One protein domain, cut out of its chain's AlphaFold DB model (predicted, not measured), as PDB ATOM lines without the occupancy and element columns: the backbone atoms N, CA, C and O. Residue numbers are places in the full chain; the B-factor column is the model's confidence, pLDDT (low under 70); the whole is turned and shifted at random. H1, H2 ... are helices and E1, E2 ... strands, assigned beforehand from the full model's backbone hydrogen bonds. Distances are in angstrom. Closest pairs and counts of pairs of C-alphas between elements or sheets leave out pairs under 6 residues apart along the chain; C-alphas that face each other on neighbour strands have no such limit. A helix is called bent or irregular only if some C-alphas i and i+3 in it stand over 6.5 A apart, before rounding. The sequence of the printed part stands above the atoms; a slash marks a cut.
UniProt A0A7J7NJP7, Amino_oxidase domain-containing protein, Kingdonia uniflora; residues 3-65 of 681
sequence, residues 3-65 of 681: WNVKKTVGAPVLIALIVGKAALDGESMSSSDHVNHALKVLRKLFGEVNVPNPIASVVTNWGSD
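Overview. This is residues 3 to 65 of the 681 residues of the protein "Amino_oxidase domain-containing protein" of Kingdonia uniflora (UniProt A0A7J7NJP7). One long helix, H3, makes one side of the domain, and mostly extended chain makes the other: strand E1 comes near the middle of H3 at Ala 16, and after H3 the unnamed stretch of residues 47 to 65 folds back toward the end where H3 begins. The short helix H2 is close to the first part of H3, while the small helix H1 is on the far side of E1 from H3. The printed part has 63 residues, with three named helices and one named strand in the order H1, E1, H2, H3; under half of the residues are in named elements, and these are mostly helix. It is only just compact, close to loose, with a radius of gyration of the C-alphas of 12.7 A, and the C-alphas span 31 by 26 by 19 A.

Arrangement. H3, residues 31 to 46, touches no helix. H2, residues 21 to 26, is close to H3 but not clearly touching; their closest C-alphas, those of Gly 26 and His 34, are 7.9 A apart. Their lines stand at a steep tilt of 58 degrees, and they run opposite ways. The closest C-alphas of H3 and E1, residues 14 to 16, are those of Ala 38 and Ala 16, 7.5 A apart. E1 pairs with no named strand, but its residues 14 to 15 form a short antiparallel pairing with residues 3 to 4. E1 and H2 are apart. The closest C-alphas of E1 and H1, residues 6 to 9, are those of Leu 14 and Lys 6, 7.7 A apart. H1 is apart from H2 and from H3. In H2 and H3 every O i to N i+4 pair is within hydrogen-bond range; H1 is too short for such a pair, and its one O i to N i+3 pair is not within range.

Along the chain. H3 is 22.4 A long, from C-alpha 31 at (39.650, 4.338, 19.046) to C-alpha 46 at (18.095, 10.194, 16.798). H2 measures 8.2 A from first to last C-alpha, E1 6.6 A and H1 5.2 A. H1 begins at C-alpha 6, at (28.813, 23.903, 20.634). No named helix is bent or irregular.

Size, cuts and confidence. The two C-alphas farthest apart are those of Val 49 and Asp 65, at 35.9 A. The C-alphas of residues 47 to 65 lie 7 to 19 A from the mean of the C-alphas. The links H1 to E1, E1 to H2 and H2 to H3 are tight, each of 4 residues. The printed part has no cut. The mean pLDDT of the printed part is 92.4, and no printed residue is under 70.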
ATOM      1  N   TRP A   3      27.860  15.114  25.992       94.62
ATOM      2  CA  TRP A   3      27.812  16.565  26.219       94.62
ATOM      3  C   TRP A   3      27.984  17.354  24.917       94.62
ATOM      4  O   TRP A   3      28.958  17.165  24.192       94.62
ATOM      5  N   ASN A   4      27.063  18.279  24.637       94.31
ATOM      6  CA  ASN A   4      27.133  19.189  23.489       94.31
ATOM      7  C   ASN A   4      27.868  20.479  23.879       94.31
ATOM      8  O   ASN A   4      27.314  21.319  24.590       94.31
ATOM      9  N   VAL A   5      29.093  20.660  23.379       93.94
ATOM     10  CA  VAL A   5      29.943  21.819  23.710       93.94
ATOM     11  C   VAL A   5      29.917  22.920  22.640       93.94
ATOM     12  O   VAL A   5      30.729  23.843  22.683       93.94
ATOM     13  N   LYS A   6      28.945  22.898  21.710       91.12
ATOM     14  CA  LYS A   6      28.813  23.903  20.634       91.12
ATOM     15  C   LYS A   6      28.728  25.345  21.145       91.12
ATOM     16  O   LYS A   6      29.271  26.241  20.509       91.12
ATOM     17  N   LYS A   7      28.099  25.583  22.303       91.00
ATOM     18  CA  LYS A   7      28.047  26.921  22.934       91.00
ATOM     19  C   LYS A   7      29.423  27.427  23.404       91.00
ATOM     20  O   LYS A   7      29.598  28.631  23.530       91.00
ATOM     21  N   THR A   8      30.367  26.523  23.666       90.56
ATOM     22  CA  THR A   8      31.708  26.829  24.191       90.56
ATOM     23  C   THR A   8      32.753  26.903  23.079       90.56
ATOM     24  O   THR A   8      33.632  27.756  23.124       90.56
ATOM     25  N   VAL A   9      32.653  26.019  22.079       89.50
ATOM     26  CA  VAL A   9      33.646  25.854  20.996       89.50
ATOM     27  C   VAL A   9      33.210  26.541  19.688       89.50
ATOM     28  O   VAL A   9      34.007  26.692  18.769       89.50
ATOM     29  N   GLY A  10      31.938  26.926  19.549       89.38
ATOM     30  CA  GLY A  10      31.348  27.457  18.307       89.38
ATOM     31  C   GLY A  10      31.049  26.388  17.241       89.38
ATOM     32  O   GLY A  10      30.078  26.510  16.493       89.38
ATOM     33  N   ALA A  11      31.826  25.305  17.213       89.38
ATOM     34  CA  ALA A  11      31.682  24.170  16.301       89.38
ATOM     35  C   ALA A  11      30.736  23.066  16.841       89.38
ATOM     36  O   ALA A  11      30.577  22.935  18.057       89.38
ATOM     37  N   PRO A  12      30.107  22.240  15.978       90.12
ATOM     38  CA  PRO A  12      29.239  21.131  16.391       90.12
ATOM     39  C   PRO A  12      30.049  19.950  16.962       90.12
ATOM     40  O   PRO A  12      30.255  18.938  16.299       90.12
ATOM     41  N   VAL A  13      30.513  20.090  18.205       94.50
ATOM     42  CA  VAL A  13      31.327  19.094  18.919       94.50
ATOM     43  C   VAL A  13      30.512  18.430  20.032       94.50
ATOM     44  O   VAL A  13      29.851  19.106  20.828       94.50
ATOM     45  N   LEU A  14      30.593  17.100  20.095       94.31
ATOM     46  CA  LEU A  14      29.979  16.259  21.119       94.31
ATOM     47  C   LEU A  14      31.077  15.472  21.848       94.31
ATOM     48  O   LEU A  14      31.862  14.779  21.206       94.31
ATOM     49  N   ILE A  15      31.120  15.563  23.176       95.75
ATOM     50  CA  ILE A  15      32.021  14.773  24.026       95.75
ATOM     51  C   ILE A  15      31.255  13.549  24.531       95.75
ATOM     52  O   ILE A  15      30.096  13.672  24.932       95.75
ATOM     53  N   ALA A  16      31.893  12.378  24.527       94.62
ATOM     54  CA  ALA A  16      31.359  11.145  25.096       94.62
ATOM     55  C   ALA A  16      32.176  10.734  26.330       94.62
ATOM     56  O   ALA A  16      33.402  10.744  26.287       94.62
ATOM     57  N   LEU A  17      31.497  10.352  27.413       93.56
ATOM     58  CA  LEU A  17      32.120   9.801  28.621       93.56
ATOM     59  C   LEU A  17      31.823   8.310  28.763       93.56
ATOM     60  O   LEU A  17      30.649   7.909  28.749       93.56
ATOM     61  N   ILE A  18      32.890   7.546  28.986       91.62
ATOM     62  CA  ILE A  18      32.918   6.133  29.372       91.62
ATOM     63  C   ILE A  18      33.537   6.082  30.777       91.62
ATOM     64  O   ILE A  18      34.535   6.756  31.020       91.62
ATOM     65  N   VAL A  19      32.918   5.360  31.714       91.50
ATOM     66  CA  VAL A  19      33.273   5.389  33.148       91.50
ATOM     67  C   VAL A  19      33.082   4.023  33.809       91.50
ATOM     68  O   VAL A  19      32.340   3.175  33.304       91.50
ATOM     69  N   GLY A  20      33.719   3.818  34.966       90.44
ATOM     70  CA  GLY A  20      33.620   2.579  35.740       90.44
ATOM     71  C   GLY A  20      34.129   1.367  34.958       90.44
ATOM     72  O   GLY A  20      35.055   1.485  34.157       90.44
ATOM     73  N   LYS A  21      33.500   0.198  35.145       91.12
ATOM     74  CA  LYS A  21      33.929  -1.041  34.473       91.12
ATOM     75  C   LYS A  21      33.973  -0.915  32.939       91.12
ATOM     76  O   LYS A  21      34.876  -1.456  32.320       91.12
ATOM     77  N   ALA A  22      33.064  -0.149  32.333       90.81
ATOM     78  CA  ALA A  22      33.049   0.053  30.882       90.81
ATOM     79  C   ALA A  22      34.279   0.817  30.351       90.81
ATOM     80  O   ALA A  22      34.580   0.709  29.166       90.81
ATOM     81  N   ALA A  23      34.984   1.576  31.202       91.38
ATOM     82  CA  ALA A  23      36.272   2.161  30.840       91.38
ATOM     83  C   ALA A  23      37.357   1.074  30.807       91.38
ATOM     84  O   ALA A  23      37.986   0.907  29.770       91.38
ATOM     85  N   LEU A  24      37.475   0.281  31.882       89.00
ATOM     86  CA  LEU A  24      38.440  -0.822  32.021       89.00
ATOM     87  C   LEU A  24      38.286  -1.883  30.917       89.00
ATOM     88  O   LEU A  24      39.240  -2.184  30.206       89.00
ATOM     89  N   ASP A  25      37.066  -2.398  30.715       89.69
ATOM     90  CA  ASP A  25      36.754  -3.352  29.638       89.69
ATOM     91  C   ASP A  25      37.098  -2.750  28.252       89.69
ATOM     92  O   ASP A  25      37.509  -3.456  27.327       89.69
ATOM     93  N   GLY A  26      36.955  -1.426  28.122       85.56
ATOM     94  CA  GLY A  26      37.206  -0.650  26.912       85.56
ATOM     95  C   GLY A  26      38.667  -0.262  26.655       85.56
ATOM     96  O   GLY A  26      38.952   0.214  25.556       85.56
ATOM     97  N   GLU A  27      39.602  -0.470  27.589       85.50
ATOM     98  CA  GLU A  27      41.017  -0.102  27.386       85.50
ATOM     99  C   GLU A  27      41.683  -0.914  26.265       85.50
ATOM    100  O   GLU A  27      42.610  -0.437  25.614       85.50
ATOM    101  N   SER A  28      41.166  -2.119  26.008       85.19
ATOM    102  CA  SER A  28      41.608  -3.026  24.942       85.19
ATOM    103  C   SER A  28      41.009  -2.728  23.556       85.19
ATOM    104  O   SER A  28      41.426  -3.326  22.564       85.19
ATOM    105  N   MET A  29      40.022  -1.828  23.465       89.94
ATOM    106  CA  MET A  29      39.313  -1.517  22.219       89.94
ATOM    107  C   MET A  29      40.011  -0.414  21.415       89.94
ATOM    108  O   MET A  29      40.550   0.539  21.977       89.94
ATOM    109  N   SER A  30      39.929  -0.481  20.081       92.06
ATOM    110  CA  SER A  30      40.475   0.581  19.229       92.06
ATOM    111  C   SER A  30      39.673   1.886  19.353       92.06
ATOM    112  O   SER A  30      38.461   1.879  19.586       92.06
ATOM    113  N   SER A  31      40.321   3.029  19.107       89.81
ATOM    114  CA  SER A  31      39.650   4.338  19.046       89.81
ATOM    115  C   SER A  31      38.496   4.353  18.032       89.81
ATOM    116  O   SER A  31      37.455   4.962  18.275       89.81
ATOM    117  N   SER A  32      38.644   3.628  16.918       93.50
ATOM    118  CA  SER A  32      37.586   3.407  15.926       93.50
ATOM    119  C   SER A  32      36.389   2.638  16.489       93.50
ATOM    120  O   SER A  32      35.253   2.994  16.183       93.50
ATOM    121  N   ASP A  33      36.598   1.628  17.336       94.75
ATOM    122  CA  ASP A  33      35.501   0.854  17.933       94.75
ATOM    123  C   ASP A  33      34.720   1.667  18.962       94.75
ATOM    124  O   ASP A  33      33.488   1.608  18.976       94.75
ATOM    125  N   HIS A  34      35.407   2.494  19.757       93.81
ATOM    126  CA  HIS A  34      34.778   3.467  20.657       93.81
ATOM    127  C   HIS A  34      33.884   4.458  19.898       93.81
ATOM    128  O   HIS A  34      32.718   4.653  20.256       93.81
ATOM    129  N   VAL A  35      34.386   5.030  18.797       95.50
ATOM    130  CA  VAL A  35      33.614   5.941  17.931       95.50
ATOM    131  C   VAL A  35      32.438   5.216  17.266       95.50
ATOM    132  O   VAL A  35      31.315   5.723  17.276       95.50
ATOM    133  N   ASN A  36      32.648   4.001  16.755       95.56
ATOM    134  CA  ASN A  36      31.591   3.179  16.165       95.56
ATOM    135  C   ASN A  36      30.513   2.789  17.191       95.56
ATOM    136  O   ASN A  36      29.330   2.749  16.850       95.56
ATOM    137  N   HIS A  37      30.880   2.528  18.449       94.38
ATOM    138  CA  HIS A  37      29.928   2.276  19.532       94.38
ATOM    139  C   HIS A  37      29.103   3.536  19.830       94.38
ATOM    140  O   HIS A  37      27.871   3.473  19.860       94.38
ATOM    141  N   ALA A  38      29.755   4.694  19.975       95.12
ATOM    142  CA  ALA A  38      29.076   5.970  20.189       95.12
ATOM    143  C   ALA A  38      28.084   6.294  19.054       95.12
ATOM    144  O   ALA A  38      26.939   6.659  19.327       95.12
ATOM    145  N   LEU A  39      28.474   6.083  17.791       96.31
ATOM    146  CA  LEU A  39      27.596   6.272  16.632       96.31
ATOM    147  C   LEU A  39      26.401   5.314  16.629       96.31
ATOM    148  O   LEU A  39      25.283   5.765  16.396       96.31
ATOM    149  N   LYS A  40      26.590   4.025  16.952       96.38
ATOM    150  CA  LYS A  40      25.480   3.057  17.086       96.38
ATOM    151  C   LYS A  40      24.450   3.516  18.125       96.38
ATOM    152  O   LYS A  40      23.248   3.431  17.872       96.38
ATOM    153  N   VAL A  41      24.900   4.048  19.265       95.75
ATOM    154  CA  VAL A  41      24.011   4.591  20.309       95.75
ATOM    155  C   VAL A  41      23.286   5.850  19.824       95.75
ATOM    156  O   VAL A  41      22.065   5.930  19.942       95.75
ATOM    157  N   LEU A  42      23.999   6.812  19.235       96.25
ATOM    158  CA  LEU A  42      23.403   8.065  18.755       96.25
ATOM    159  C   LEU A  42      22.393   7.830  17.619       96.25
ATOM    160  O   LEU A  42      21.301   8.393  17.652       96.25
ATOM    161  N   ARG A  43      22.697   6.948  16.661       97.38
ATOM    162  CA  ARG A  43      21.782   6.571  15.567       97.38
ATOM    163  C   ARG A  43      20.524   5.872  16.064       97.38
ATOM    164  O   ARG A  43      19.444   6.144  15.549       97.38
ATOM    165  N   LYS A  44      20.637   5.040  17.104       96.94
ATOM    166  CA  LYS A  44      19.480   4.418  17.764       96.94
ATOM    167  C   LYS A  44      18.575   5.440  18.470       96.94
ATOM    168  O   LYS A  44      17.379   5.194  18.583       96.94
ATOM    169  N   LEU A  45      19.127   6.562  18.943       96.12
ATOM    170  CA  LEU A  45      18.380   7.611  19.650       96.12
ATOM    171  C   LEU A  45      17.766   8.666  18.718       96.12
ATOM    172  O   LEU A  45      16.657   9.123  18.975       96.12
ATOM    173  N   PHE A  46      18.473   9.058  17.654       95.44
ATOM    174  CA  PHE A  46      18.095  10.194  16.798       95.44
ATOM    175  C   PHE A  46      17.769   9.814  15.342       95.44
ATOM    176  O   PHE A  46      17.340  10.673  14.572       95.44
ATOM    177  N   GLY A  47      17.936   8.545  14.960       94.69
ATOM    178  CA  GLY A  47      17.777   8.047  13.591       94.69
ATOM    179  C   GLY A  47      19.067   8.148  12.769       94.69
ATOM    180  O   GLY A  47      19.833   9.102  12.899       94.69
ATOM    181  N   GLU A  48      19.316   7.163  11.899       92.62
ATOM    182  CA  GLU A  48      20.580   7.058  11.151       92.62
ATOM    183  C   GLU A  48      20.815   8.232  10.186       92.62
ATOM    184  O   GLU A  48      21.914   8.780  10.147       92.62
ATOM    185  N   VAL A  49      19.761   8.702   9.508       92.38
ATOM    186  CA  VAL A  49      19.805   9.865   8.597       92.38
ATOM    187  C   VAL A  49      20.239  11.157   9.308       92.38
ATOM    188  O   VAL A  49      20.875  12.013   8.698       92.38
ATOM    189  N   ASN A  50      19.942  11.293  10.604       92.62
ATOM    190  CA  ASN A  50      20.221  12.503  11.383       92.62
ATOM    191  C   ASN A  50      21.604  12.496  12.062       92.62
ATOM    192  O   ASN A  50      22.003  13.508  12.638       92.62
ATOM    193  N   VAL A  51      22.332  11.371  12.031       95.62
ATOM    194  CA  VAL A  51      23.619  11.198  12.729       95.62
ATOM    195  C   VAL A  51      24.695  10.728  11.735       95.62
ATOM    196  O   VAL A  51      25.002   9.528  11.654       95.62
ATOM    197  N   PRO A  52      25.282  11.666  10.963       93.31
ATOM    198  CA  PRO A  52      26.349  11.366  10.012       93.31
ATOM    199  C   PRO A  52      27.622  10.863  10.711       93.31
ATOM    200  O   PRO A  52      27.755  10.910  11.936       93.31
ATOM    201  N   ASN A  53      28.584  10.381   9.924       92.56
ATOM    202  CA  ASN A  53      29.928  10.094  10.428       92.56
ATOM    203  C   ASN A  53      30.616  11.403  10.885       92.56
ATOM    204  O   ASN A  53      30.405  12.447  10.264       92.56
ATOM    205  N   PRO A  54      31.444  11.375  11.945       93.50
ATOM    206  CA  PRO A  54      32.145  12.557  12.427       93.50
ATOM    207  C   PRO A  54      33.296  12.927  11.482       93.50
ATOM    208  O   PRO A  54      34.018  12.057  11.003       93.50
ATOM    209  N   ILE A  55      33.500  14.228  11.254       93.06
ATOM    210  CA  ILE A  55      34.595  14.750  10.411       93.06
ATOM    211  C   ILE A  55      35.965  14.513  11.073       93.06
ATOM    212  O   ILE A  55      36.963  14.286  10.395       93.06
ATOM    213  N   ALA A  56      36.010  14.549  12.407       90.50
ATOM    214  CA  ALA A  56      37.172  14.215  13.219       90.50
ATOM    215  C   ALA A  56      36.711  13.595  14.547       90.50
ATOM    216  O   ALA A  56      35.603  13.866  15.013       90.50
ATOM    217  N   SER A  57      37.564  12.782  15.167       91.75
ATOM    218  CA  SER A  57      37.311  12.186  16.483       91.75
ATOM    219  C   SER A  57      38.614  12.038  17.268       91.75
ATOM    220  O   SER A  57      39.688  11.955  16.677       91.75
ATOM    221  N   VAL A  58      38.506  12.034  18.596       92.19
ATOM    222  CA  VAL A  58      39.610  11.835  19.544       92.19
ATOM    223  C   VAL A  58      39.094  10.920  20.651       92.19
ATOM    224  O   VAL A  58      37.953  11.074  21.088       92.19
ATOM    225  N   VAL A  59      39.918   9.973  21.093       92.06
ATOM    226  CA  VAL A  59      39.618   9.047  22.194       92.06
ATOM    227  C   VAL A  59      40.823   9.037  23.128       92.06
ATOM    228  O   VAL A  59      41.942   8.793  22.686       92.06
ATOM    229  N   THR A  60      40.597   9.324  24.406       91.56
ATOM    230  CA  THR A  60      41.626   9.337  25.455       91.56
ATOM    231  C   THR A  60      41.527   8.075  26.306       91.56
ATOM    232  O   THR A  60      40.484   7.853  26.922       91.56
ATOM    233  N   ASN A  61      42.601   7.289  26.399       90.06
ATOM    234  CA  ASN A  61      42.701   6.172  27.341       90.06
ATOM    235  C   ASN A  61      43.677   6.527  28.480       90.06
ATOM    236  O   ASN A  61      44.879   6.271  28.394       90.06
ATOM    237  N   TRP A  62      43.138   7.139  29.536       92.06
ATOM    238  CA  TRP A  62      43.900   7.618  30.694       92.06
ATOM    239  C   TRP A  62      44.522   6.498  31.540       92.06
ATOM    240  O   TRP A  62      45.600   6.703  32.088       92.06
ATOM    241  N   GLY A  63      43.889   5.319  31.612       89.38
ATOM    242  CA  GLY A  63      44.447   4.146  32.298       89.38
ATOM    243  C   GLY A  63      45.735   3.651  31.636       89.38
ATOM    244  O   GLY A  63      46.713   3.351  32.319       89.38
ATOM    245  N   SER A  64      45.773   3.678  30.298       87.94
ATOM    246  CA  SER A  64      46.951   3.288  29.512       87.94
ATOM    247  C   SER A  64      48.055   4.350  29.394       87.94
ATOM    248  O   SER A  64      49.171   4.005  29.003       87.94
ATOM    249  N   ASP A  65      47.787   5.632  29.686       87.88
ATOM    250  CA  ASP A  65      48.819   6.675  29.580       87.88
ATOM    251  C   ASP A  65      49.877   6.469  30.684       87.88
ATOM    252  O   ASP A  65      49.539   6.505  31.870       87.88
TER     253      ASP A  65